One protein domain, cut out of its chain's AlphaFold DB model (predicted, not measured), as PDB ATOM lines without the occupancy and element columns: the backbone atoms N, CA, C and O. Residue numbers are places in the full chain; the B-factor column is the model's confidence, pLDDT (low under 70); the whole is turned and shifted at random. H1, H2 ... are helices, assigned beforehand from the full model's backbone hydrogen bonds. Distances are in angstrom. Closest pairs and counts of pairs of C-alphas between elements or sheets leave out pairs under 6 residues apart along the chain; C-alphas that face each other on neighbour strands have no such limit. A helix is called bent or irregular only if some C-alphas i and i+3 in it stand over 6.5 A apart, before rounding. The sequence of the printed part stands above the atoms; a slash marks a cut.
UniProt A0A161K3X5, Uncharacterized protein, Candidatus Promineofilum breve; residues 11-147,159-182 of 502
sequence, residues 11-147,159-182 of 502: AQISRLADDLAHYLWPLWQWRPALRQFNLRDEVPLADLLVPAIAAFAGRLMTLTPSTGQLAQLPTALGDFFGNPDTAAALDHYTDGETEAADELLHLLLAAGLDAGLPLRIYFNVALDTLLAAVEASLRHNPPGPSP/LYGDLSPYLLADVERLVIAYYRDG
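What this domain is: This is residues 11 to 147 and 159 to 182 of the 502 residues of an uncharacterized protein of Candidatus Promineofilum breve (UniProt A0A161K3X5). Two long helices, H3 and H8, run side by side in opposite directions through the middle, with H1, H5, H6 and H7 over one side of this pair and H9 across the other side. H1 crosses H3, H7 crosses H8, and H6 and H7 make a helical hairpin; the short helices H2 and H4 lie far from the middle. The printed part has 161 residues with nine named helices, H1 to H9 in order, and no named strand: its class is all helix. It is compact, with a radius of gyration of the C-alphas of 14.8 A and spans of 45 by 32 by 31 A.

Where its parts are: H1, residues 11 to 28, begins with C-alpha 11 at (37.943, -42.667, -27.992) and is 23.7 A long. It is irregular, but only just: C-alphas 23 and 26 are 6.6 A apart. H2 is residues 32 to 35. H3, residues 43 to 63, is 30.2 A long and only just irregular, with C-alphas 48 and 51 6.8 A apart. H4 is residues 67 to 70, H5 residues 73 to 81, H6 residues 84 to 94 and H7 residues 100 to 110. H8, residues 117 to 140, is 35.0 A long and irregular, with C-alphas 121 and 124 7.8 A apart. H9, residues 165 to 181, is 24.2 A long and ends with C-alpha 181 at (44.427, -28.038, -29.572).

How they stand to each other: H3 and H8 touch at a shallow tilt of 31 degrees, opposite ways; their closest C-alphas, of Ala 52 and Ala 133, are 4.7 A apart. H1 touches H3 at a steep tilt of 65 degrees, closest at the C-alphas of Ala 17 and Ala 46, 5.0 A. H6 and H7, the hairpin, touch at a shallow tilt of 30 degrees, closest at the C-alphas of Tyr 93 and Ala 100, 5.0 A. H5 touches H7, closest at the C-alphas of Phe 80 and Leu 108, 5.6 A. H8 touches H9 with residues 129 to 140 alone, at a steep tilt of 58 degrees, closest at the C-alphas of Ala 136 and Glu 172, 5.1 A. H2 and H4 touch no helix. Every O i to N i+4 pair is within hydrogen-bond range in H5, H6, H7 and H9; the figures are 11 of 14 in H1, 15 of 17 in H3 and 17 of 20 in H8, while H2 and H4 are too short for such a pair.

The domain as a whole: The two C-alphas farthest apart, of Gly 68 and Pro 147, are 46.3 A apart. Residues 148 to 158 are not printed, and C-alphas 147 and 159 are 16.4 A apart across this cut. Of the links printed whole, none is long. The mean pLDDT of the printed part is 76.9; 47 residues are under 70, among them residues 62 to 71 and 159 to 171.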
ATOM      1  N   ALA A  11      37.855 -41.288 -27.514       73.62
ATOM      2  CA  ALA A  11      37.943 -42.667 -27.992       73.62
ATOM      3  C   ALA A  11      36.593 -43.213 -28.488       73.62
ATOM      4  O   ALA A  11      36.554 -43.983 -29.443       73.62
ATOM      5  N   GLN A  12      35.483 -42.815 -27.856       76.19
ATOM      6  CA  GLN A  12      34.146 -43.159 -28.341       76.19
ATOM      7  C   GLN A  12      33.827 -42.413 -29.636       76.19
ATOM      8  O   GLN A  12      33.348 -43.038 -30.569       76.19
ATOM      9  N   ILE A  13      34.135 -41.116 -29.723       80.69
ATOM     10  CA  ILE A  13      33.892 -40.311 -30.931       80.69
ATOM     11  C   ILE A  13      34.703 -40.847 -32.117       80.69
ATOM     12  O   ILE A  13      34.143 -41.031 -33.190       80.69
ATOM     13  N   SER A  14      35.987 -41.160 -31.925       82.94
ATOM     14  CA  SER A  14      36.824 -41.770 -32.965       82.94
ATOM     15  C   SER A  14      36.270 -43.114 -33.420       82.94
ATOM     16  O   SER A  14      36.197 -43.360 -34.614       82.94
ATOM     17  N   ARG A  15      35.793 -43.951 -32.492       86.56
ATOM     18  CA  ARG A  15      35.178 -45.230 -32.855       86.56
ATOM     19  C   ARG A  15      33.899 -45.053 -33.677       86.56
ATOM     20  O   ARG A  15      33.718 -45.753 -34.660       86.56
ATOM     21  N   LEU A  16      33.039 -44.104 -33.299       87.94
ATOM     22  CA  LEU A  16      31.852 -43.763 -34.090       87.94
ATOM     23  C   LEU A  16      32.237 -43.250 -35.487       87.94
ATOM     24  O   LEU A  16      31.529 -43.523 -36.451       87.94
ATOM     25  N   ALA A  17      33.350 -42.517 -35.594       88.94
ATOM     26  CA  ALA A  17      33.875 -42.031 -36.867       88.94
ATOM     27  C   ALA A  17      34.377 -43.170 -37.750       88.94
ATOM     28  O   ALA A  17      34.061 -43.177 -38.934       88.94
ATOM     29  N   ASP A  18      35.089 -44.141 -37.175       90.81
ATOM     30  CA  ASP A  18      35.522 -45.350 -37.877       90.81
ATOM     31  C   ASP A  18      34.316 -46.157 -38.382       90.81
ATOM     32  O   ASP A  18      34.269 -46.527 -39.555       90.81
ATOM     33  N   ASP A  19      33.317 -46.382 -37.518       91.12
ATOM     34  CA  ASP A  19      32.105 -47.136 -37.856       91.12
ATOM     35  C   ASP A  19      31.335 -46.451 -39.001       91.12
ATOM     36  O   ASP A  19      30.978 -47.093 -39.992       91.12
ATOM     37  N   LEU A  20      31.145 -45.129 -38.926       92.94
ATOM     38  CA  LEU A  20      30.482 -44.367 -39.985       92.94
ATOM     39  C   LEU A  20      31.313 -44.319 -41.278       92.94
ATOM     40  O   LEU A  20      30.762 -44.467 -42.371       92.94
ATOM     41  N   ALA A  21      32.630 -44.116 -41.178       91.62
ATOM     42  CA  ALA A  21      33.528 -44.069 -42.330       91.62
ATOM     43  C   ALA A  21      33.514 -45.384 -43.107       91.62
ATOM     44  O   ALA A  21      33.499 -45.353 -44.335       91.62
ATOM     45  N   HIS A  22      33.461 -46.517 -42.405       93.56
ATOM     46  CA  HIS A  22      33.386 -47.839 -43.016       93.56
ATOM     47  C   HIS A  22      32.192 -47.966 -43.975       93.56
ATOM     48  O   HIS A  22      32.328 -48.468 -45.092       93.56
ATOM     49  N   TYR A  23      31.024 -47.456 -43.571       93.38
ATOM     50  CA  TYR A  23      29.812 -47.502 -44.390       93.38
ATOM     51  C   TYR A  23      29.724 -46.374 -45.427       93.38
ATOM     52  O   TYR A  23      29.227 -46.606 -46.530       93.38
ATOM     53  N   LEU A  24      30.223 -45.171 -45.121       90.00
ATOM     54  CA  LEU A  24      30.209 -44.041 -46.059       90.00
ATOM     55  C   LEU A  24      31.248 -44.179 -47.169       90.00
ATOM     56  O   LEU A  24      30.996 -43.754 -48.293       90.00
ATOM     57  N   TRP A  25      32.405 -44.779 -46.894       89.81
ATOM     58  CA  TRP A  25      33.498 -44.924 -47.853       89.81
ATOM     59  C   TRP A  25      33.082 -45.448 -49.235       89.81
ATOM     60  O   TRP A  25      33.402 -44.783 -50.230       89.81
ATOM     61  N   PRO A  26      32.344 -46.572 -49.363       89.81
ATOM     62  CA  PRO A  26      31.947 -47.081 -50.670       89.81
ATOM     63  C   PRO A  26      31.093 -46.095 -51.481       89.81
ATOM     64  O   PRO A  26      31.191 -46.111 -52.712       89.81
ATOM     65  N   LEU A  27      30.316 -45.240 -50.807       87.56
ATOM     66  CA  LEU A  27      29.431 -44.231 -51.397       87.56
ATOM     67  C   LEU A  27      30.213 -42.952 -51.745       87.56
ATOM     68  O   LEU A  27      30.213 -42.472 -52.880       87.56
ATOM     69  N   TRP A  28      30.961 -42.438 -50.772       85.25
ATOM     70  CA  TRP A  28      31.588 -41.123 -50.817       85.25
ATOM     71  C   TRP A  28      32.905 -41.079 -51.593       85.25
ATOM     72  O   TRP A  28      33.242 -40.030 -52.145       85.25
ATOM     73  N   GLN A  29      33.610 -42.205 -51.763       80.50
ATOM     74  CA  GLN A  29      34.819 -42.265 -52.605       80.50
ATOM     75  C   GLN A  29      34.559 -41.812 -54.058       80.50
ATOM     76  O   GLN A  29      35.462 -41.336 -54.750       80.50
ATOM     77  N   TRP A  30      33.312 -41.933 -54.534       75.88
ATOM     78  CA  TRP A  30      32.919 -41.553 -55.889       75.88
ATOM     79  C   TRP A  30      32.319 -40.150 -55.985       75.88
ATOM     80  O   TRP A  30      32.098 -39.689 -57.114       75.88
ATOM     81  N   ARG A  31      32.113 -39.450 -54.862       77.00
ATOM     82  CA  ARG A  31      31.530 -38.103 -54.826       77.00
ATOM     83  C   ARG A  31      32.464 -37.091 -55.495       77.00
ATOM     84  O   ARG A  31      33.632 -37.000 -55.112       77.00
ATOM     85  N   PRO A  32      31.982 -36.283 -56.459       73.00
ATOM     86  CA  PRO A  32      32.802 -35.273 -57.131       73.00
ATOM     87  C   PRO A  32      33.525 -34.333 -56.160       73.00
ATOM     88  O   PRO A  32      34.688 -34.008 -56.391       73.00
ATOM     89  N   ALA A  33      32.867 -33.976 -55.050       69.69
ATOM     90  CA  ALA A  33      33.418 -33.103 -54.019       69.69
ATOM     91  C   ALA A  33      34.657 -33.688 -53.314       69.69
ATOM     92  O   ALA A  33      35.572 -32.953 -52.943       69.69
ATOM     93  N   LEU A  34      34.713 -35.015 -53.173       73.25
ATOM     94  CA  LEU A  34      35.775 -35.722 -52.455       73.25
ATOM     95  C   LEU A  34      36.870 -36.262 -53.380       73.25
ATOM     96  O   LEU A  34      38.014 -36.422 -52.950       73.25
ATOM     97  N   ARG A  35      36.566 -36.465 -54.671       71.94
ATOM     98  CA  ARG A  35      37.525 -36.960 -55.679       71.94
ATOM     99  C   ARG A  35      38.819 -36.148 -55.738       71.94
ATOM    100  O   ARG A  35      39.882 -36.722 -55.962       71.94
ATOM    101  N   GLN A  36      38.748 -34.834 -55.528       69.00
ATOM    102  CA  GLN A  36      39.922 -33.953 -55.583       69.00
ATOM    103  C   GLN A  36      40.915 -34.164 -54.427       69.00
ATOM    104  O   GLN A  36      42.075 -33.788 -54.556       69.00
ATOM    105  N   PHE A  37      40.487 -34.777 -53.319       69.19
ATOM    106  CA  PHE A  37      41.337 -35.011 -52.148       69.19
ATOM    107  C   PHE A  37      42.056 -36.363 -52.181       69.19
ATOM    108  O   PHE A  37      42.831 -36.657 -51.275       69.19
ATOM    109  N   ASN A  38      41.844 -37.167 -53.234       66.56
ATOM    110  CA  ASN A  38      42.532 -38.439 -53.468       66.56
ATOM    111  C   ASN A  38      42.557 -39.351 -52.226       66.56
ATOM    112  O   ASN A  38      43.604 -39.903 -51.875       66.56
ATOM    113  N   LEU A  39      41.408 -39.459 -51.550       71.62
ATOM    114  CA  LEU A  39      41.205 -40.403 -50.455       71.62
ATOM    115  C   LEU A  39      41.580 -41.808 -50.952       71.62
ATOM    116  O   LEU A  39      41.111 -42.230 -52.011       71.62
ATOM    117  N   ARG A  40      42.469 -42.508 -50.242       66.75
ATOM    118  CA  ARG A  40      43.003 -43.812 -50.680       66.75
ATOM    119  C   ARG A  40      42.318 -45.001 -50.012       66.75
ATOM    120  O   ARG A  40      42.384 -46.106 -50.545       66.75
ATOM    121  N   ASP A  41      41.707 -44.764 -48.861       76.12
ATOM    122  CA  ASP A  41      41.128 -45.746 -47.954       76.12
ATOM    123  C   ASP A  41      40.160 -45.059 -46.965       76.12
ATOM    124  O   ASP A  41      39.908 -43.857 -47.052       76.12
ATOM    125  N   GLU A  42      39.589 -45.841 -46.045       81.19
ATOM    126  CA  GLU A  42      38.596 -45.412 -45.045       81.19
ATOM    127  C   GLU A  42      39.188 -44.491 -43.959       81.19
ATOM    128  O   GLU A  42      38.495 -43.620 -43.436       81.19
ATOM    129  N   VAL A  43      40.479 -44.638 -43.641       80.00
ATOM    130  CA  VAL A  43      41.139 -43.961 -42.504       80.00
ATOM    131  C   VAL A  43      41.103 -42.427 -42.609       80.00
ATOM    132  O   VAL A  43      40.680 -41.777 -41.655       80.00
ATOM    133  N   PRO A  44      41.454 -41.805 -43.749       82.00
ATOM    134  CA  PRO A  44      41.412 -40.358 -43.874       82.00
ATOM    135  C   PRO A  44      39.979 -39.811 -43.883       82.00
ATOM    136  O   PRO A  44      39.780 -38.642 -43.569       82.00
ATOM    137  N   LEU A  45      38.974 -40.628 -44.228       85.81
ATOM    138  CA  LEU A  45      37.569 -40.250 -44.076       85.81
ATOM    139  C   LEU A  45      37.149 -40.287 -42.599       85.81
ATOM    140  O   LEU A  45      36.487 -39.359 -42.140       85.81
ATOM    141  N   ALA A  46      37.570 -41.304 -41.845       87.88
ATOM    142  CA  ALA A  46      37.326 -41.379 -40.406       87.88
ATOM    143  C   ALA A  46      37.917 -40.168 -39.668       87.88
ATOM    144  O   ALA A  46      37.212 -39.525 -38.890       87.88
ATOM    145  N   ASP A  47      39.155 -39.773 -39.992       84.69
ATOM    146  CA  ASP A  47      39.810 -38.592 -39.410       84.69
ATOM    147  C   ASP A  47      39.015 -37.293 -39.650       84.69
ATOM    148  O   ASP A  47      38.910 -36.451 -38.751       84.69
ATOM    149  N   LEU A  48      38.401 -37.144 -40.832       83.81
ATOM    150  CA  LEU A  48      37.532 -36.005 -41.159       83.81
ATOM    151  C   LEU A  48      36.209 -36.019 -40.382       83.81
ATOM    152  O   LEU A  48      35.646 -34.958 -40.105       83.81
ATOM    153  N   LEU A  49      35.698 -37.205 -40.048       88.94
ATOM    154  CA  LEU A  49      34.410 -37.375 -39.379       88.94
ATOM    155  C   LEU A  49      34.490 -37.168 -37.862       88.94
ATOM    156  O   LEU A  49      33.474 -36.837 -37.255       88.94
ATOM    157  N   VAL A  50      35.667 -37.282 -37.236       86.19
ATOM    158  CA  VAL A  50      35.821 -37.084 -35.780       86.19
ATOM    159  C   VAL A  50      35.270 -35.729 -35.291       86.19
ATOM    160  O   VAL A  50      34.412 -35.726 -34.400       86.19
ATOM    161  N   PRO A  51      35.681 -34.568 -35.844       82.06
ATOM    162  CA  PRO A  51      35.109 -33.284 -35.434       82.06
ATOM    163  C   PRO A  51      33.627 -33.144 -35.808       82.06
ATOM    164  O   PRO A  51      32.878 -32.477 -35.094       82.06
ATOM    165  N   ALA A  52      33.178 -33.798 -36.884       85.88
ATOM    166  CA  ALA A  52      31.787 -33.759 -37.318       85.88
ATOM    167  C   ALA A  52      30.847 -34.500 -36.362       85.88
ATOM    168  O   ALA A  52      29.806 -33.970 -35.975       85.88
ATOM    169  N   ILE A  53      31.252 -35.680 -35.896       86.31
ATOM    170  CA  ILE A  53      30.506 -36.450 -34.896       86.31
ATOM    171  C   ILE A  53      30.487 -35.716 -33.556       86.31
ATOM    172  O   ILE A  53      29.454 -35.692 -32.887       86.31
ATOM    173  N   ALA A  54      31.589 -35.063 -33.177       79.50
ATOM    174  CA  ALA A  54      31.633 -34.236 -31.973       79.50
ATOM    175  C   ALA A  54      30.642 -33.056 -32.041       79.50
ATOM    176  O   ALA A  54      29.924 -32.796 -31.072       79.50
ATOM    177  N   ALA A  55      30.574 -32.366 -33.184       75.19
ATOM    178  CA  ALA A  55      29.651 -31.255 -33.403       75.19
ATOM    179  C   ALA A  55      28.182 -31.722 -33.426       75.19
ATOM    180  O   ALA A  55      27.325 -31.130 -32.767       75.19
ATOM    181  N   PHE A  56      27.902 -32.836 -34.108       84.19
ATOM    182  CA  PHE A  56      26.577 -33.458 -34.173       84.19
ATOM    183  C   PHE A  56      26.065 -33.897 -32.801       84.19
ATOM    184  O   PHE A  56      24.967 -33.513 -32.392       84.19
ATOM    185  N   ALA A  57      26.873 -34.658 -32.057       78.62
ATOM    186  CA  ALA A  57      26.525 -35.108 -30.714       78.62
ATOM    187  C   ALA A  57      26.275 -33.916 -29.782       78.62
ATOM    188  O   ALA A  57      25.296 -33.903 -29.036       78.62
ATOM    189  N   GLY A  58      27.108 -32.880 -29.894       72.06
ATOM    190  CA  GLY A  58      26.906 -31.603 -29.226       72.06
ATOM    191  C   GLY A  58      25.545 -30.982 -29.497       72.06
ATOM    192  O   GLY A  58      24.821 -30.628 -28.564       72.06
ATOM    193  N   ARG A  59      25.160 -30.905 -30.774       72.25
ATOM    194  CA  ARG A  59      23.864 -30.355 -31.169       72.25
ATOM    195  C   ARG A  59      22.711 -31.197 -30.635       72.25
ATOM    196  O   ARG A  59      21.763 -30.633 -30.092       72.25
ATOM    197  N   LEU A  60      22.802 -32.523 -30.695       74.31
ATOM    198  CA  LEU A  60      21.778 -33.403 -30.132       74.31
ATOM    199  C   LEU A  60      21.584 -33.190 -28.631       74.31
ATOM    200  O   LEU A  60      20.440 -33.154 -28.181       74.31
ATOM    201  N   MET A  61      22.661 -32.973 -27.871       70.56
ATOM    202  CA  MET A  61      22.578 -32.683 -26.434       70.56
ATOM    203  C   MET A  61      21.813 -31.388 -26.136       70.56
ATOM    204  O   MET A  61      21.100 -31.326 -25.138       70.56
ATOM    205  N   THR A  62      21.887 -30.375 -27.010       63.75
ATOM    206  CA  THR A  62      21.079 -29.145 -26.867       63.75
ATOM    207  C   THR A  62      19.592 -29.369 -27.158       63.75
ATOM    208  O   THR A  62      18.737 -28.656 -26.636       63.75
ATOM    209  N   LEU A  63      19.275 -30.377 -27.975       63.72
ATOM    210  CA  LEU A  63      17.915 -30.707 -28.398       63.72
ATOM    211  C   LEU A  63      17.250 -31.778 -27.514       63.72
ATOM    212  O   LEU A  63      16.031 -31.945 -27.583       63.72
ATOM    213  N   THR A  64      18.017 -32.489 -26.676       61.34
ATOM    214  CA  THR A  64      17.501 -33.525 -25.763       61.34
ATOM    215  C   THR A  64      17.287 -32.974 -24.346       61.34
ATOM    216  O   THR A  64      18.241 -32.620 -23.659       61.34
ATOM    217  N   PRO A  65      16.036 -32.916 -23.853       49.94
ATOM    218  CA  PRO A  65      15.709 -32.132 -22.662       49.94
ATOM    219  C   PRO A  65      15.922 -32.850 -21.319       49.94
ATOM    220  O   PRO A  65      15.845 -32.189 -20.282       49.94
ATOM    221  N   SER A  66      16.139 -34.174 -21.281       60.59
ATOM    222  CA  SER A  66      16.199 -34.922 -20.013       60.59
ATOM    223  C   SER A  66      17.541 -35.611 -19.740       60.59
ATOM    224  O   SER A  66      18.139 -36.256 -20.598       60.59
ATOM    225  N   THR A  67      17.984 -35.545 -18.480       57.72
ATOM    226  CA  THR A  67      19.240 -36.149 -17.998       57.72
ATOM    227  C   THR A  67      19.297 -37.669 -18.207       57.72
ATOM    228  O   THR A  67      20.370 -38.221 -18.429       57.72
ATOM    229  N   GLY A  68      18.149 -38.356 -18.179       60.38
ATOM    230  CA  GLY A  68      18.060 -39.799 -18.436       60.38
ATOM    231  C   GLY A  68      18.184 -40.188 -19.916       60.38
ATOM    232  O   GLY A  68      18.624 -41.296 -20.212       60.38
ATOM    233  N   GLN A  69      17.836 -39.289 -20.841       64.69
ATOM    234  CA  GLN A  69      18.043 -39.480 -22.285       64.69
ATOM    235  C   GLN A  69      19.491 -39.186 -22.672       64.69
ATOM    236  O   GLN A  69      20.085 -39.936 -23.440       64.69
ATOM    237  N   LEU A  70      20.103 -38.168 -22.057       63.88
ATOM    238  CA  LEU A  70      21.530 -37.897 -22.233       63.88
ATOM    239  C   LEU A  70      22.379 -39.121 -21.863       63.88
ATOM    240  O   LEU A  70      23.363 -39.381 -22.537       63.88
ATOM    241  N   ALA A  71      21.974 -39.905 -20.849       68.81
ATOM    242  CA  ALA A  71      22.602 -41.178 -20.450       68.81
ATOM    243  C   ALA A  71      22.663 -42.240 -21.560       68.81
ATOM    244  O   ALA A  71      23.565 -43.075 -21.556       68.81
ATOM    245  N   GLN A  72      21.721 -42.200 -22.502       73.50
ATOM    246  CA  GLN A  72      21.574 -43.183 -23.577       73.50
ATOM    247  C   GLN A  72      22.245 -42.734 -24.878       73.50
ATOM    248  O   GLN A  72      22.450 -43.558 -25.765       73.50
ATOM    249  N   LEU A  73      22.643 -41.459 -24.970       77.06
ATOM    250  CA  LEU A  73      23.251 -40.861 -26.159       77.06
ATOM    251  C   LEU A  73      24.438 -41.676 -26.712       77.06
ATOM    252  O   LEU A  73      24.456 -41.902 -27.917       77.06
ATOM    253  N   PRO A  74      25.402 -42.175 -25.905       78.94
ATOM    254  CA  PRO A  74      26.521 -42.939 -26.456       78.94
ATOM    255  C   PRO A  74      26.107 -44.250 -27.117       78.94
ATOM    256  O   PRO A  74      26.637 -44.597 -28.169       78.94
ATOM    257  N   THR A  75      25.163 -44.968 -26.509       84.38
ATOM    258  CA  THR A  75      24.645 -46.222 -27.061       84.38
ATOM    259  C   THR A  75      23.830 -45.948 -28.319       84.38
ATOM    260  O   THR A  75      24.082 -46.567 -29.343       84.38
ATOM    261  N   ALA A  76      22.941 -44.950 -28.274       86.94
ATOM    262  CA  ALA A  76      22.107 -44.574 -29.410       86.94
ATOM    263  C   ALA A  76      22.934 -44.100 -30.613       86.94
ATOM    264  O   ALA A  76      22.641 -44.469 -31.742       86.94
ATOM    265  N   LEU A  77      24.001 -43.324 -30.394       88.62
ATOM    266  CA  LEU A  77      24.901 -42.928 -31.480       88.62
ATOM    267  C   LEU A  77      25.696 -44.108 -32.043       88.62
ATOM    268  O   LEU A  77      25.937 -44.137 -33.246       88.62
ATOM    269  N   GLY A  78      26.078 -45.072 -31.201       89.00
ATOM    270  CA  GLY A  78      26.705 -46.318 -31.645       89.00
ATOM    271  C   GLY A  78      25.792 -47.131 -32.553       89.00
ATOM    272  O   GLY A  78      26.197 -47.507 -33.648       89.00
ATOM    273  N   ASP A  79      24.545 -47.336 -32.135       91.31
ATOM    274  CA  ASP A  79      23.553 -48.075 -32.921       91.31
ATOM    275  C   ASP A  79      23.154 -47.310 -34.198       91.31
ATOM    276  O   ASP A  79      22.954 -47.915 -35.249       91.31
ATOM    277  N   PHE A  80      23.089 -45.975 -34.131       93.12
ATOM    278  CA  PHE A  80      22.785 -45.112 -35.270       93.12
ATOM    279  C   PHE A  80      23.900 -45.134 -36.322       93.12
ATOM    280  O   PHE A  80      23.637 -45.470 -37.472       93.12
ATOM    281  N   PHE A  81      25.145 -44.818 -35.959       93.38
ATOM    282  CA  PHE A  81      26.255 -44.778 -36.921       93.38
ATOM    283  C   PHE A  81      26.762 -46.164 -37.333       93.38
ATOM    284  O   PHE A  81      27.328 -46.305 -38.413       93.38
ATOM    285  N   GLY A  82      26.512 -47.192 -36.519       90.12
ATOM    286  CA  GLY A  82      26.771 -48.588 -36.868       90.12
ATOM    287  C   GLY A  82      25.741 -49.200 -37.826       90.12
ATOM    288  O   GLY A  82      25.914 -50.345 -38.243       90.12
ATOM    289  N   ASN A  83      24.667 -48.481 -38.170       92.31
ATOM    290  CA  ASN A  83      23.668 -48.948 -39.124       92.31
ATOM    291  C   ASN A  83      24.048 -48.522 -40.563       92.31
ATOM    292  O   ASN A  83      24.153 -47.321 -40.821       92.31
ATOM    293  N   PRO A  84      24.202 -49.458 -41.524       93.06
ATOM    294  CA  PRO A  84      24.476 -49.112 -42.923       93.06
ATOM    295  C   PRO A  84      23.397 -48.221 -43.559       93.06
ATOM    296  O   PRO A  84      23.722 -47.408 -44.425       93.06
ATOM    297  N   ASP A  85      22.144 -48.323 -43.111       94.06
ATOM    298  CA  ASP A  85      21.040 -47.496 -43.606       94.06
ATOM    299  C   ASP A  85      21.257 -46.016 -43.252       94.06
ATOM    300  O   ASP A  85      20.904 -45.133 -44.027       94.06
ATOM    301  N   THR A  86      21.930 -45.722 -42.134       93.81
ATOM    302  CA  THR A  86      22.296 -44.349 -41.754       93.81
ATOM    303  C   THR A  86      23.270 -43.735 -42.750       93.81
ATOM    304  O   THR A  86      23.133 -42.567 -43.106       93.81
ATOM    305  N   ALA A  87      24.249 -44.506 -43.227       92.50
ATOM    306  CA  ALA A  87      25.196 -44.033 -44.230       92.50
ATOM    307  C   ALA A  87      24.513 -43.798 -45.586       92.50
ATOM    308  O   ALA A  87      24.784 -42.788 -46.232       92.50
ATOM    309  N   ALA A  88      23.598 -44.686 -45.987       92.56
ATOM    310  CA  ALA A  88      22.801 -44.514 -47.202       92.56
ATOM    311  C   ALA A  88      21.894 -43.275 -47.119       92.56
ATOM    312  O   ALA A  88      21.884 -42.455 -48.033       92.56
ATOM    313  N   ALA A  89      21.200 -43.084 -45.997       92.75
ATOM    314  CA  ALA A  89      20.336 -41.928 -45.792       92.75
ATOM    315  C   ALA A  89      21.135 -40.616 -45.675       92.75
ATOM    316  O   ALA A  89      20.696 -39.591 -46.185       92.75
ATOM    317  N   LEU A  90      22.339 -40.625 -45.083       91.12
ATOM    318  CA  LEU A  90      23.251 -39.473 -45.122       91.12
ATOM    319  C   LEU A  90      23.699 -39.146 -46.549       91.12
ATOM    320  O   LEU A  90      23.816 -37.973 -46.894       91.12
ATOM    321  N   ASP A  91      23.933 -40.158 -47.382       89.69
ATOM    322  CA  ASP A  91      24.300 -39.975 -48.784       89.69
ATOM    323  C   ASP A  91      23.152 -39.336 -49.588       89.69
ATOM    324  O   ASP A  91      23.360 -38.308 -50.236       89.69
ATOM    325  N   HIS A  92      21.925 -39.840 -49.450       89.56
ATOM    326  CA  HIS A  92      20.727 -39.214 -50.031       89.56
ATOM    327  C   HIS A  92      20.493 -37.799 -49.484       89.56
ATOM    328  O   HIS A  92      20.156 -36.876 -50.228       89.56
ATOM    329  N   TYR A  93      20.734 -37.597 -48.184       88.56
ATOM    330  CA  TYR A  93      20.631 -36.282 -47.566       88.56
ATOM    331  C   TYR A  93      21.620 -35.310 -48.204       88.56
ATOM    332  O   TYR A  93      21.213 -34.214 -48.561       88.56
ATOM    333  N   THR A  94      22.869 -35.711 -48.473       84.12
ATOM    334  CA  THR A  94      23.825 -34.854 -49.203       84.12
ATOM    335  C   THR A  94      23.408 -34.527 -50.641       84.12
ATOM    336  O   THR A  94      23.812 -33.491 -51.167       84.12
ATOM    337  N   ASP A  95      22.549 -35.339 -51.260       83.75
ATOM    338  CA  ASP A  95      21.975 -35.065 -52.585       83.75
ATOM    339  C   ASP A  95      20.749 -34.140 -52.562       83.75
ATOM    340  O   ASP A  95      20.219 -33.783 -53.617       83.75
ATOM    341  N   GLY A  96      20.323 -33.685 -51.379       80.25
ATOM    342  CA  GLY A  96      19.159 -32.810 -51.243       80.25
ATOM    343  C   GLY A  96      17.828 -33.549 -51.318       80.25
ATOM    344  O   GLY A  96      16.799 -32.913 -51.549       80.25
ATOM    345  N   GLU A  97      17.825 -34.869 -51.124       84.50
ATOM    346  CA  GLU A  97      16.591 -35.647 -51.084       84.50
ATOM    347  C   GLU A  97      15.748 -35.264 -49.861       84.50
ATOM    348  O   GLU A  97      16.202 -35.305 -48.716       84.50
ATOM    349  N   THR A  98      14.492 -34.881 -50.100       73.31
ATOM    350  CA  THR A  98      13.618 -34.280 -49.080       73.31
ATOM    351  C   THR A  98      13.217 -35.245 -47.967       73.31
ATOM    352  O   THR A  98      12.954 -34.800 -46.856       73.31
ATOM    353  N   GLU A  99      13.174 -36.549 -48.248       85.06
ATOM    354  CA  GLU A  99      12.760 -37.585 -47.287       85.06
ATOM    355  C   GLU A  99      13.929 -38.105 -46.432       85.06
ATOM    356  O   GLU A  99      13.711 -38.681 -45.366       85.06
ATOM    357  N   ALA A 100      15.175 -37.854 -46.845       85.81
ATOM    358  CA  ALA A 100      16.362 -38.409 -46.197       85.81
ATOM    359  C   ALA A 100      16.544 -37.911 -44.751       85.81
ATOM    360  O   ALA A 100      17.004 -38.646 -43.880       85.81
ATOM    361  N   ALA A 101      16.134 -36.672 -44.467       84.19
ATOM    362  CA  ALA A 101      16.147 -36.121 -43.116       84.19
ATOM    363  C   ALA A 101      15.181 -36.850 -42.165       84.19
ATOM    364  O   ALA A 101      15.534 -37.137 -41.018       84.19
ATOM    365  N   ASP A 102      13.979 -37.168 -42.651       86.00
ATOM    366  CA  ASP A 102      12.969 -37.900 -41.887       86.00
ATOM    367  C   ASP A 102      13.399 -39.358 -41.681       86.00
ATOM    368  O   ASP A 102      13.241 -39.897 -40.584       86.00
ATOM    369  N   GLU A 103      14.011 -39.980 -42.692       92.94
ATOM    370  CA  GLU A 103      14.609 -41.315 -42.589       92.94
ATOM    371  C   GLU A 103      15.716 -41.357 -41.525       92.94
ATOM    372  O   GLU A 103      15.683 -42.198 -40.622       92.94
ATOM    373  N   LEU A 104      16.645 -40.395 -41.549       92.69
ATOM    374  CA  LEU A 104      17.701 -40.263 -40.541       92.69
ATOM    375  C   LEU A 104      17.135 -40.038 -39.138       92.69
ATOM    376  O   LEU A 104      17.635 -40.616 -38.169       92.69
ATOM    377  N   LEU A 105      16.074 -39.235 -39.009       89.62
ATOM    378  CA  LEU A 105      15.399 -39.050 -37.730       89.62
ATOM    379  C   LEU A 105      14.805 -40.380 -37.263       89.62
ATOM    380  O   LEU A 105      15.038 -40.783 -36.127       89.62
ATOM    381  N   HIS A 106      14.087 -41.097 -38.128       90.88
ATOM    382  CA  HIS A 106      13.509 -42.402 -37.812       90.88
ATOM    383  C   HIS A 106      14.558 -43.420 -37.353       90.88
ATOM    384  O   HIS A 106      14.326 -44.109 -36.355       90.88
ATOM    385  N   LEU A 107      15.711 -43.477 -38.020       93.25
ATOM    386  CA  LEU A 107      16.836 -44.331 -37.642       93.25
ATOM    387  C   LEU A 107      17.409 -43.951 -36.267       93.25
ATOM    388  O   LEU A 107      17.643 -44.829 -35.436       93.25
ATOM    389  N   LEU A 108      17.562 -42.654 -35.977       89.88
ATOM    390  CA  LEU A 108      18.043 -42.182 -34.675       89.88
ATOM    391  C   LEU A 108      17.056 -42.501 -33.539       89.88
ATOM    392  O   LEU A 108      17.465 -42.874 -32.437       89.88
ATOM    393  N   LEU A 109      15.751 -42.388 -33.802       87.62
ATOM    394  CA  LEU A 109      14.716 -42.767 -32.838       87.62
ATOM    395  C   LEU A 109      14.697 -44.282 -32.597       87.62
ATOM    396  O   LEU A 109      14.551 -44.723 -31.457       87.62
ATOM    397  N   ALA A 110      14.875 -45.083 -33.652       88.81
ATOM    398  CA  ALA A 110      14.973 -46.539 -33.555       88.81
ATOM    399  C   ALA A 110      16.211 -46.989 -32.759       88.81
ATOM    400  O   ALA A 110      16.144 -47.993 -32.051       88.81
ATOM    401  N   ALA A 111      17.293 -46.206 -32.800       87.12
ATOM    402  CA  ALA A 111      18.486 -46.385 -31.973       87.12
ATOM    403  C   ALA A 111      18.271 -46.037 -30.480       87.12
ATOM    404  O   ALA A 111      19.188 -46.144 -29.668       87.12
ATOM    405  N   GLY A 112      17.057 -45.635 -30.085       80.31
ATOM    406  CA  GLY A 112      16.673 -45.457 -28.683       80.31
ATOM    407  C   GLY A 112      16.789 -44.026 -28.158       80.31
ATOM    408  O   GLY A 112      16.565 -43.799 -26.967       80.31
ATOM    409  N   LEU A 113      17.092 -43.043 -29.013       78.50
ATOM    410  CA  LEU A 113      17.022 -41.635 -28.629       78.50
ATOM    411  C   LEU A 113      15.567 -41.154 -28.733       78.50
ATOM    412  O   LEU A 113      15.060 -40.946 -29.825       78.50
ATOM    413  N   ASP A 114      14.863 -41.000 -27.610       68.25
ATOM    414  CA  ASP A 114      13.443 -40.618 -27.638       68.25
ATOM    415  C   ASP A 114      13.216 -39.165 -28.114       68.25
ATOM    416  O   ASP A 114      13.991 -38.237 -27.859       68.25
ATOM    417  N   ALA A 115      12.109 -38.974 -28.821       59.59
ATOM    418  CA  ALA A 115      11.837 -37.839 -29.678       59.59
ATOM    419  C   ALA A 115      11.094 -36.716 -28.943       59.59
ATOM    420  O   ALA A 115       9.878 -36.543 -29.087       59.59
ATOM    421  N   GLY A 116      11.828 -35.901 -28.186       63.56
ATOM    422  CA  GLY A 116      11.300 -34.613 -27.740       63.56
ATOM    423  C   GLY A 116      10.884 -33.741 -28.934       63.56
ATOM    424  O   GLY A 116      11.519 -33.782 -29.989       63.56
ATOM    425  N   LEU A 117       9.845 -32.914 -28.767       53.25
ATOM    426  CA  LEU A 117       9.405 -31.954 -29.791       53.25
ATOM    427  C   LEU A 117      10.564 -31.086 -30.348       53.25
ATOM    428  O   LEU A 117      10.617 -30.918 -31.563       53.25
ATOM    429  N   PRO A 118      11.540 -30.613 -29.538       61.09
ATOM    430  CA  PRO A 118      12.694 -29.876 -30.059       61.09
ATOM    431  C   PRO A 118      13.582 -30.703 -30.992       61.09
ATOM    432  O   PRO A 118      13.993 -30.202 -32.033       61.09
ATOM    433  N   LEU A 119      13.848 -31.970 -30.658       69.44
ATOM    434  CA  LEU A 119      14.633 -32.852 -31.519       69.44
ATOM    435  C   LEU A 119      13.934 -33.037 -32.867       69.44
ATOM    436  O   LEU A 119      14.564 -32.851 -33.894       69.44
ATOM    437  N   ARG A 120      12.624 -33.310 -32.869       70.00
ATOM    438  CA  ARG A 120      11.851 -33.498 -34.111       70.00
ATOM    439  C   ARG A 120      11.832 -32.255 -35.003       70.00
ATOM    440  O   ARG A 120      11.878 -32.392 -36.215       70.00
ATOM    441  N   ILE A 121      11.756 -31.061 -34.416       61.69
ATOM    442  CA  ILE A 121      11.685 -29.800 -35.173       61.69
ATOM    443  C   ILE A 121      13.065 -29.374 -35.695       61.69
ATOM    444  O   ILE A 121      13.165 -28.820 -36.785       61.69
ATOM    445  N   TYR A 122      14.130 -29.619 -34.928       67.19
ATOM    446  CA  TYR A 122      15.457 -29.058 -35.203       67.19
ATOM    447  C   TYR A 122      16.517 -30.102 -35.568       67.19
ATOM    448  O   TYR A 122      17.705 -29.773 -35.591       67.19
ATOM    449  N   PHE A 123      16.120 -31.339 -35.872       80.62
ATOM    450  CA  PHE A 123      17.055 -32.402 -36.242       80.62
ATOM    451  C   PHE A 123      17.890 -32.049 -37.478       80.62
ATOM    452  O   PHE A 123      19.100 -32.263 -37.473       80.62
ATOM    453  N   ASN A 124      17.284 -31.399 -38.473       78.75
ATOM    454  CA  ASN A 124      17.985 -30.941 -39.676       78.75
ATOM    455  C   ASN A 124      19.156 -30.024 -39.334       78.75
ATOM    456  O   ASN A 124      20.218 -30.148 -39.920       78.75
ATOM    457  N   VAL A 125      19.024 -29.189 -38.298       71.06
ATOM    458  CA  VAL A 125      20.124 -28.319 -37.869       71.06
ATOM    459  C   VAL A 125      21.290 -29.129 -37.294       71.06
ATOM    460  O   VAL A 125      22.442 -28.719 -37.409       71.06
ATOM    461  N   ALA A 126      21.027 -30.284 -36.675       78.38
ATOM    462  CA  ALA A 126      22.082 -31.203 -36.256       78.38
ATOM    463  C   ALA A 126      22.772 -31.849 -37.464       78.38
ATOM    464  O   ALA A 126      24.001 -31.875 -37.498       78.38
ATOM    465  N   LEU A 127      22.010 -32.287 -38.468       86.06
ATOM    466  CA  LEU A 127      22.565 -32.821 -39.717       86.06
ATOM    467  C   LEU A 127      23.391 -31.768 -40.477       86.06
ATOM    468  O   LEU A 127      24.530 -32.042 -40.851       86.06
ATOM    469  N   ASP A 128      22.890 -30.538 -40.596       78.31
ATOM    470  CA  ASP A 128      23.611 -29.400 -41.179       78.31
ATOM    471  C   ASP A 128      24.919 -29.121 -40.428       78.31
ATOM    472  O   ASP A 128      25.954 -28.853 -41.035       78.31
ATOM    473  N   THR A 129      24.896 -29.221 -39.095       76.94
ATOM    474  CA  THR A 129      26.088 -29.049 -38.251       76.94
ATOM    475  C   THR A 129      27.126 -30.143 -38.520       76.94
ATOM    476  O   THR A 129      28.321 -29.851 -38.586       76.94
ATOM    477  N   LEU A 130      26.684 -31.392 -38.704       86.06
ATOM    478  CA  LEU A 130      27.553 -32.515 -39.063       86.06
ATOM    479  C   LEU A 130      28.233 -32.251 -40.413       86.06
ATOM    480  O   LEU A 130      29.458 -32.310 -40.504       86.06
ATOM    481  N   LEU A 131      27.462 -31.898 -41.444       86.00
ATOM    482  CA  LEU A 131      27.994 -31.657 -42.788       86.00
ATOM    483  C   LEU A 131      28.904 -30.423 -42.849       86.00
ATOM    484  O   LEU A 131      29.985 -30.489 -43.440       86.00
ATOM    485  N   ALA A 132      28.532 -29.333 -42.173       79.38
ATOM    486  CA  ALA A 132      29.363 -28.133 -42.060       79.38
ATOM    487  C   ALA A 132      30.735 -28.441 -41.437       79.38
ATOM    488  O   ALA A 132      31.750 -27.872 -41.843       79.38
ATOM    489  N   ALA A 133      30.789 -29.367 -40.474       82.00
ATOM    490  CA  ALA A 133      32.028 -29.763 -39.815       82.00
ATOM    491  C   ALA A 133      32.914 -30.647 -40.704       82.00
ATOM    492  O   ALA A 133      34.141 -30.502 -40.674       82.00
ATOM    493  N   VAL A 134      32.321 -31.512 -41.534       85.44
ATOM    494  CA  VAL A 134      33.066 -32.251 -42.568       85.44
ATOM    495  C   VAL A 134      33.667 -31.275 -43.578       85.44
ATOM    496  O   VAL A 134      34.854 -31.355 -43.893       85.44
ATOM    497  N   GLU A 135      32.885 -30.301 -44.042       81.31
ATOM    498  CA  GLU A 135      33.341 -29.305 -45.011       81.31
ATOM    499  C   GLU A 135      34.465 -28.417 -44.451       81.31
ATOM    500  O   GLU A 135      35.499 -28.217 -45.094       81.31
ATOM    501  N   ALA A 136      34.309 -27.939 -43.215       79.19
ATOM    502  CA  ALA A 136      35.357 -27.202 -42.521       79.19
ATOM    503  C   ALA A 136      36.622 -28.054 -42.320       79.19
ATOM    504  O   ALA A 136      37.733 -27.531 -42.436       79.19
ATOM    505  N   SER A 137      36.479 -29.363 -42.087       83.38
ATOM    506  CA  SER A 137      37.612 -30.284 -41.949       83.38
ATOM    507  C   SER A 137      38.362 -30.476 -43.256       83.38
ATOM    508  O   SER A 137      39.588 -30.413 -43.270       83.38
ATOM    509  N   LEU A 138      37.641 -30.603 -44.371       80.19
ATOM    510  CA  LEU A 138      38.233 -30.658 -45.706       80.19
ATOM    511  C   LEU A 138      38.996 -29.375 -46.057       80.19
ATOM    512  O   LEU A 138      40.045 -29.444 -46.698       80.19
ATOM    513  N   ARG A 139      38.498 -28.208 -45.622       77.19
ATOM    514  CA  ARG A 139      39.196 -26.922 -45.788       77.19
ATOM    515  C   ARG A 139      40.492 -26.840 -44.986       77.19
ATOM    516  O   ARG A 139      41.484 -26.320 -45.492       77.19
ATOM    517  N   HIS A 140      40.466 -27.307 -43.740       75.75
ATOM    518  CA  HIS A 140      41.528 -27.046 -42.765       75.75
ATOM    519  C   HIS A 140      42.581 -28.145 -42.675       75.75
ATOM    520  O   HIS A 140      43.742 -27.848 -42.401       75.75
ATOM    521  N   ASN A 141      42.196 -29.397 -42.909       74.69
ATOM    522  CA  ASN A 141      43.082 -30.549 -42.839       74.69
ATOM    523  C   ASN A 141      42.737 -31.567 -43.944       74.69
ATOM    524  O   ASN A 141      42.197 -32.637 -43.660       74.69
ATOM    525  N   PRO A 142      42.999 -31.236 -45.223       73.12
ATOM    526  CA  PRO A 142      42.678 -32.127 -46.325       73.12
ATOM    527  C   PRO A 142      43.495 -33.436 -46.234       73.12
ATOM    528  O   PRO A 142      44.707 -33.392 -46.029       73.12
ATOM    529  N   PRO A 143      42.870 -34.603 -46.462       64.88
ATOM    530  CA  PRO A 143      43.493 -35.925 -46.303       64.88
ATOM    531  C   PRO A 143      44.520 -36.293 -47.395       64.88
ATOM    532  O   PRO A 143      45.139 -37.357 -47.347       64.88
ATOM    533  N   GLY A 144      44.712 -35.427 -48.394       64.50
ATOM    534  CA  GLY A 144      45.628 -35.613 -49.517       64.50
ATOM    535  C   GLY A 144      46.291 -34.297 -49.937       64.50
ATOM    536  O   GLY A 144      46.050 -33.264 -49.310       64.50
ATOM    537  N   PRO A 145      47.147 -34.293 -50.981       57.34
ATOM    538  CA  PRO A 145      47.759 -33.060 -51.469       57.34
ATOM    539  C   PRO A 145      46.659 -32.054 -51.820       57.34
ATOM    540  O   PRO A 145      45.827 -32.318 -52.685       57.34
ATOM    541  N   SER A 146      46.637 -30.928 -51.104       52.22
ATOM    542  CA  SER A 146      45.628 -29.889 -51.293       52.22
ATOM    543  C   SER A 146      45.637 -29.429 -52.756       52.22
ATOM    544  O   SER A 146      46.719 -29.113 -53.261       52.22
ATOM    545  N   PRO A 147      44.483 -29.302 -53.440       52.84
ATOM    546  CA  PRO A 147      44.445 -28.673 -54.763       52.84
ATOM    547  C   PRO A 147      44.960 -27.218 -54.728       52.84
ATOM    548  O   PRO A 147      45.322 -26.657 -55.757       52.84
ATOM    549  N   LEU A 159      29.640 -30.057 -49.846       59.28
ATOM    550  CA  LEU A 159      29.092 -31.423 -49.811       59.28
ATOM    551  C   LEU A 159      27.558 -31.436 -49.894       59.28
ATOM    552  O   LEU A 159      26.978 -32.469 -50.202       59.28
ATOM    553  N   TYR A 160      26.926 -30.295 -49.612       59.22
ATOM    554  CA  TYR A 160      25.483 -30.088 -49.547       59.22
ATOM    555  C   TYR A 160      25.150 -28.634 -49.944       59.22
ATOM    556  O   TYR A 160      26.072 -27.851 -50.172       59.22
ATOM    557  N   GLY A 161      23.866 -28.288 -50.107       57.75
ATOM    558  CA  GLY A 161      23.389 -26.977 -50.594       57.75
ATOM    559  C   GLY A 161      23.760 -25.760 -49.721       57.75
ATOM    560  O   GLY A 161      24.687 -25.819 -48.922       57.75
ATOM    561  N   ASP A 162      23.044 -24.635 -49.879       56.66
ATOM    562  CA  ASP A 162      23.304 -23.368 -49.161       56.66
ATOM    563  C   ASP A 162      23.146 -23.519 -47.629       56.66
ATOM    564  O   ASP A 162      22.105 -23.207 -47.044       56.66
ATOM    565  N   LEU A 163      24.202 -23.988 -46.961       58.44
ATOM    566  CA  LEU A 163      24.336 -23.945 -45.510       58.44
ATOM    567  C   LEU A 163      24.372 -22.485 -45.049       58.44
ATOM    568  O   LEU A 163      24.973 -21.620 -45.692       58.44
ATOM    569  N   SER A 164      23.763 -22.203 -43.895       56.94
ATOM    570  CA  SER A 164      23.802 -20.857 -43.321       56.94
ATOM    571  C   SER A 164      25.260 -20.397 -43.143       56.94
ATOM    572  O   SER A 164      26.028 -21.074 -42.453       56.94
ATOM    573  N   PRO A 165      25.658 -19.232 -43.692       55.56
ATOM    574  CA  PRO A 165      27.035 -18.745 -43.596       55.56
ATOM    575  C   PRO A 165      27.459 -18.468 -42.147       55.56
ATOM    576  O   PRO A 165      28.645 -18.515 -41.831       55.56
ATOM    577  N   TYR A 166      26.493 -18.222 -41.257       51.78
ATOM    578  CA  TYR A 166      26.735 -18.095 -39.822       51.78
ATOM    579  C   TYR A 166      27.096 -19.451 -39.208       51.78
ATOM    580  O   TYR A 166      28.177 -19.587 -38.644       51.78
ATOM    581  N   LEU A 167      26.266 -20.480 -39.434       60.22
ATOM    582  CA  LEU A 167      26.534 -21.846 -38.971       60.22
ATOM    583  C   LEU A 167      27.905 -22.335 -39.453       60.22
ATOM    584  O   LEU A 167      28.666 -22.904 -38.675       60.22
ATOM    585  N   LEU A 168      28.242 -22.058 -40.713       63.19
ATOM    586  CA  LEU A 168      29.525 -22.433 -41.290       63.19
ATOM    587  C   LEU A 168      30.699 -21.768 -40.562       63.19
ATOM    588  O   LEU A 168      31.650 -22.452 -40.201       63.19
ATOM    589  N   ALA A 169      30.622 -20.460 -40.300       61.94
ATOM    590  CA  ALA A 169      31.680 -19.713 -39.619       61.94
ATOM    591  C   ALA A 169      31.877 -20.149 -38.156       61.94
ATOM    592  O   ALA A 169      32.987 -20.072 -37.621       61.94
ATOM    593  N   ASP A 170      30.807 -20.580 -37.493       60.22
ATOM    594  CA  ASP A 170      30.853 -21.054 -36.112       60.22
ATOM    595  C   ASP A 170      31.405 -22.478 -36.013       60.22
ATOM    596  O   ASP A 170      32.291 -22.751 -35.198       60.22
ATOM    597  N   VAL A 171      30.962 -23.364 -36.905       67.44
ATOM    598  CA  VAL A 171      31.481 -24.732 -37.014       67.44
ATOM    599  C   VAL A 171      32.936 -24.740 -37.492       67.44
ATOM    600  O   VAL A 171      33.745 -25.532 -37.018       67.44
ATOM    601  N   GLU A 172      33.327 -23.819 -38.369       71.81
ATOM    602  CA  GLU A 172      34.709 -23.696 -38.830       71.81
ATOM    603  C   GLU A 172      35.667 -23.324 -37.693       71.81
ATOM    604  O   GLU A 172      36.727 -23.936 -37.549       71.81
ATOM    605  N   ARG A 173      35.262 -22.401 -36.809       65.12
ATOM    606  CA  ARG A 173      36.021 -22.082 -35.589       65.12
ATOM    607  C   ARG A 173      36.202 -23.308 -34.694       65.12
ATOM    608  O   ARG A 173      37.311 -23.531 -34.202       65.12
ATOM    609  N   LEU A 174      35.149 -24.109 -34.519       68.12
ATOM    610  CA  LEU A 174      35.202 -25.359 -33.758       68.12
ATOM    611  C   LEU A 174      36.234 -26.330 -34.349       68.12
ATOM    612  O   LEU A 174      37.082 -26.851 -33.627       68.12
ATOM    613  N   VAL A 175      36.181 -26.550 -35.662       71.69
ATOM    614  CA  VAL A 175      37.065 -27.483 -36.370       71.69
ATOM    615  C   VAL A 175      38.526 -27.024 -36.333       71.69
ATOM    616  O   VAL A 175      39.416 -27.834 -36.077       71.69
ATOM    617  N   ILE A 176      38.790 -25.725 -36.517       71.50
ATOM    618  CA  ILE A 176      40.139 -25.152 -36.381       71.50
ATOM    619  C   ILE A 176      40.701 -25.431 -34.991       71.50
ATOM    620  O   ILE A 176      41.833 -25.896 -34.852       71.50
ATOM    621  N   ALA A 177      39.914 -25.137 -33.958       63.44
ATOM    622  CA  ALA A 177      40.346 -25.342 -32.590       63.44
ATOM    623  C   ALA A 177      40.563 -26.834 -32.296       63.44
ATOM    624  O   ALA A 177      41.548 -27.187 -31.650       63.44
ATOM    625  N   TYR A 178      39.711 -27.712 -32.836       70.25
ATOM    626  CA  TYR A 178      39.871 -29.159 -32.726       70.25
ATOM    627  C   TYR A 178      41.219 -29.634 -33.282       70.25
ATOM    628  O   TYR A 178      41.947 -30.337 -32.584       70.25
ATOM    629  N   TYR A 179      41.592 -29.225 -34.499       71.25
ATOM    630  CA  TYR A 179      42.878 -29.619 -35.087       71.25
ATOM    631  C   TYR A 179      44.084 -28.974 -34.398       71.25
ATOM    632  O   TYR A 179      45.153 -29.580 -34.347       71.25
ATOM    633  N   ARG A 180      43.933 -27.752 -33.870       67.19
ATOM    634  CA  ARG A 180      45.020 -27.028 -33.197       67.19
ATOM    635  C   ARG A 180      45.319 -27.596 -31.812       67.19
ATOM    636  O   ARG A 180      46.481 -27.824 -31.483       67.19
ATOM    637  N   ASP A 181      44.281 -27.801 -31.008       59.41
ATOM    638  CA  ASP A 181      44.427 -28.038 -29.572       59.41
ATOM    639  C   ASP A 181      43.923 -29.424 -29.127       59.41
ATOM    640  O   ASP A 181      44.183 -29.842 -27.994       59.41
ATOM    641  N   GLY A 182      43.247 -30.161 -30.015       56.28
ATOM    642  CA  GLY A 182      42.497 -31.372 -29.690       56.28
ATOM    643  C   GLY A 182      41.166 -31.057 -29.000       56.28
ATOM    644  O   GLY A 182      40.979 -29.983 -28.430       56.28
TER     645      GLY A 182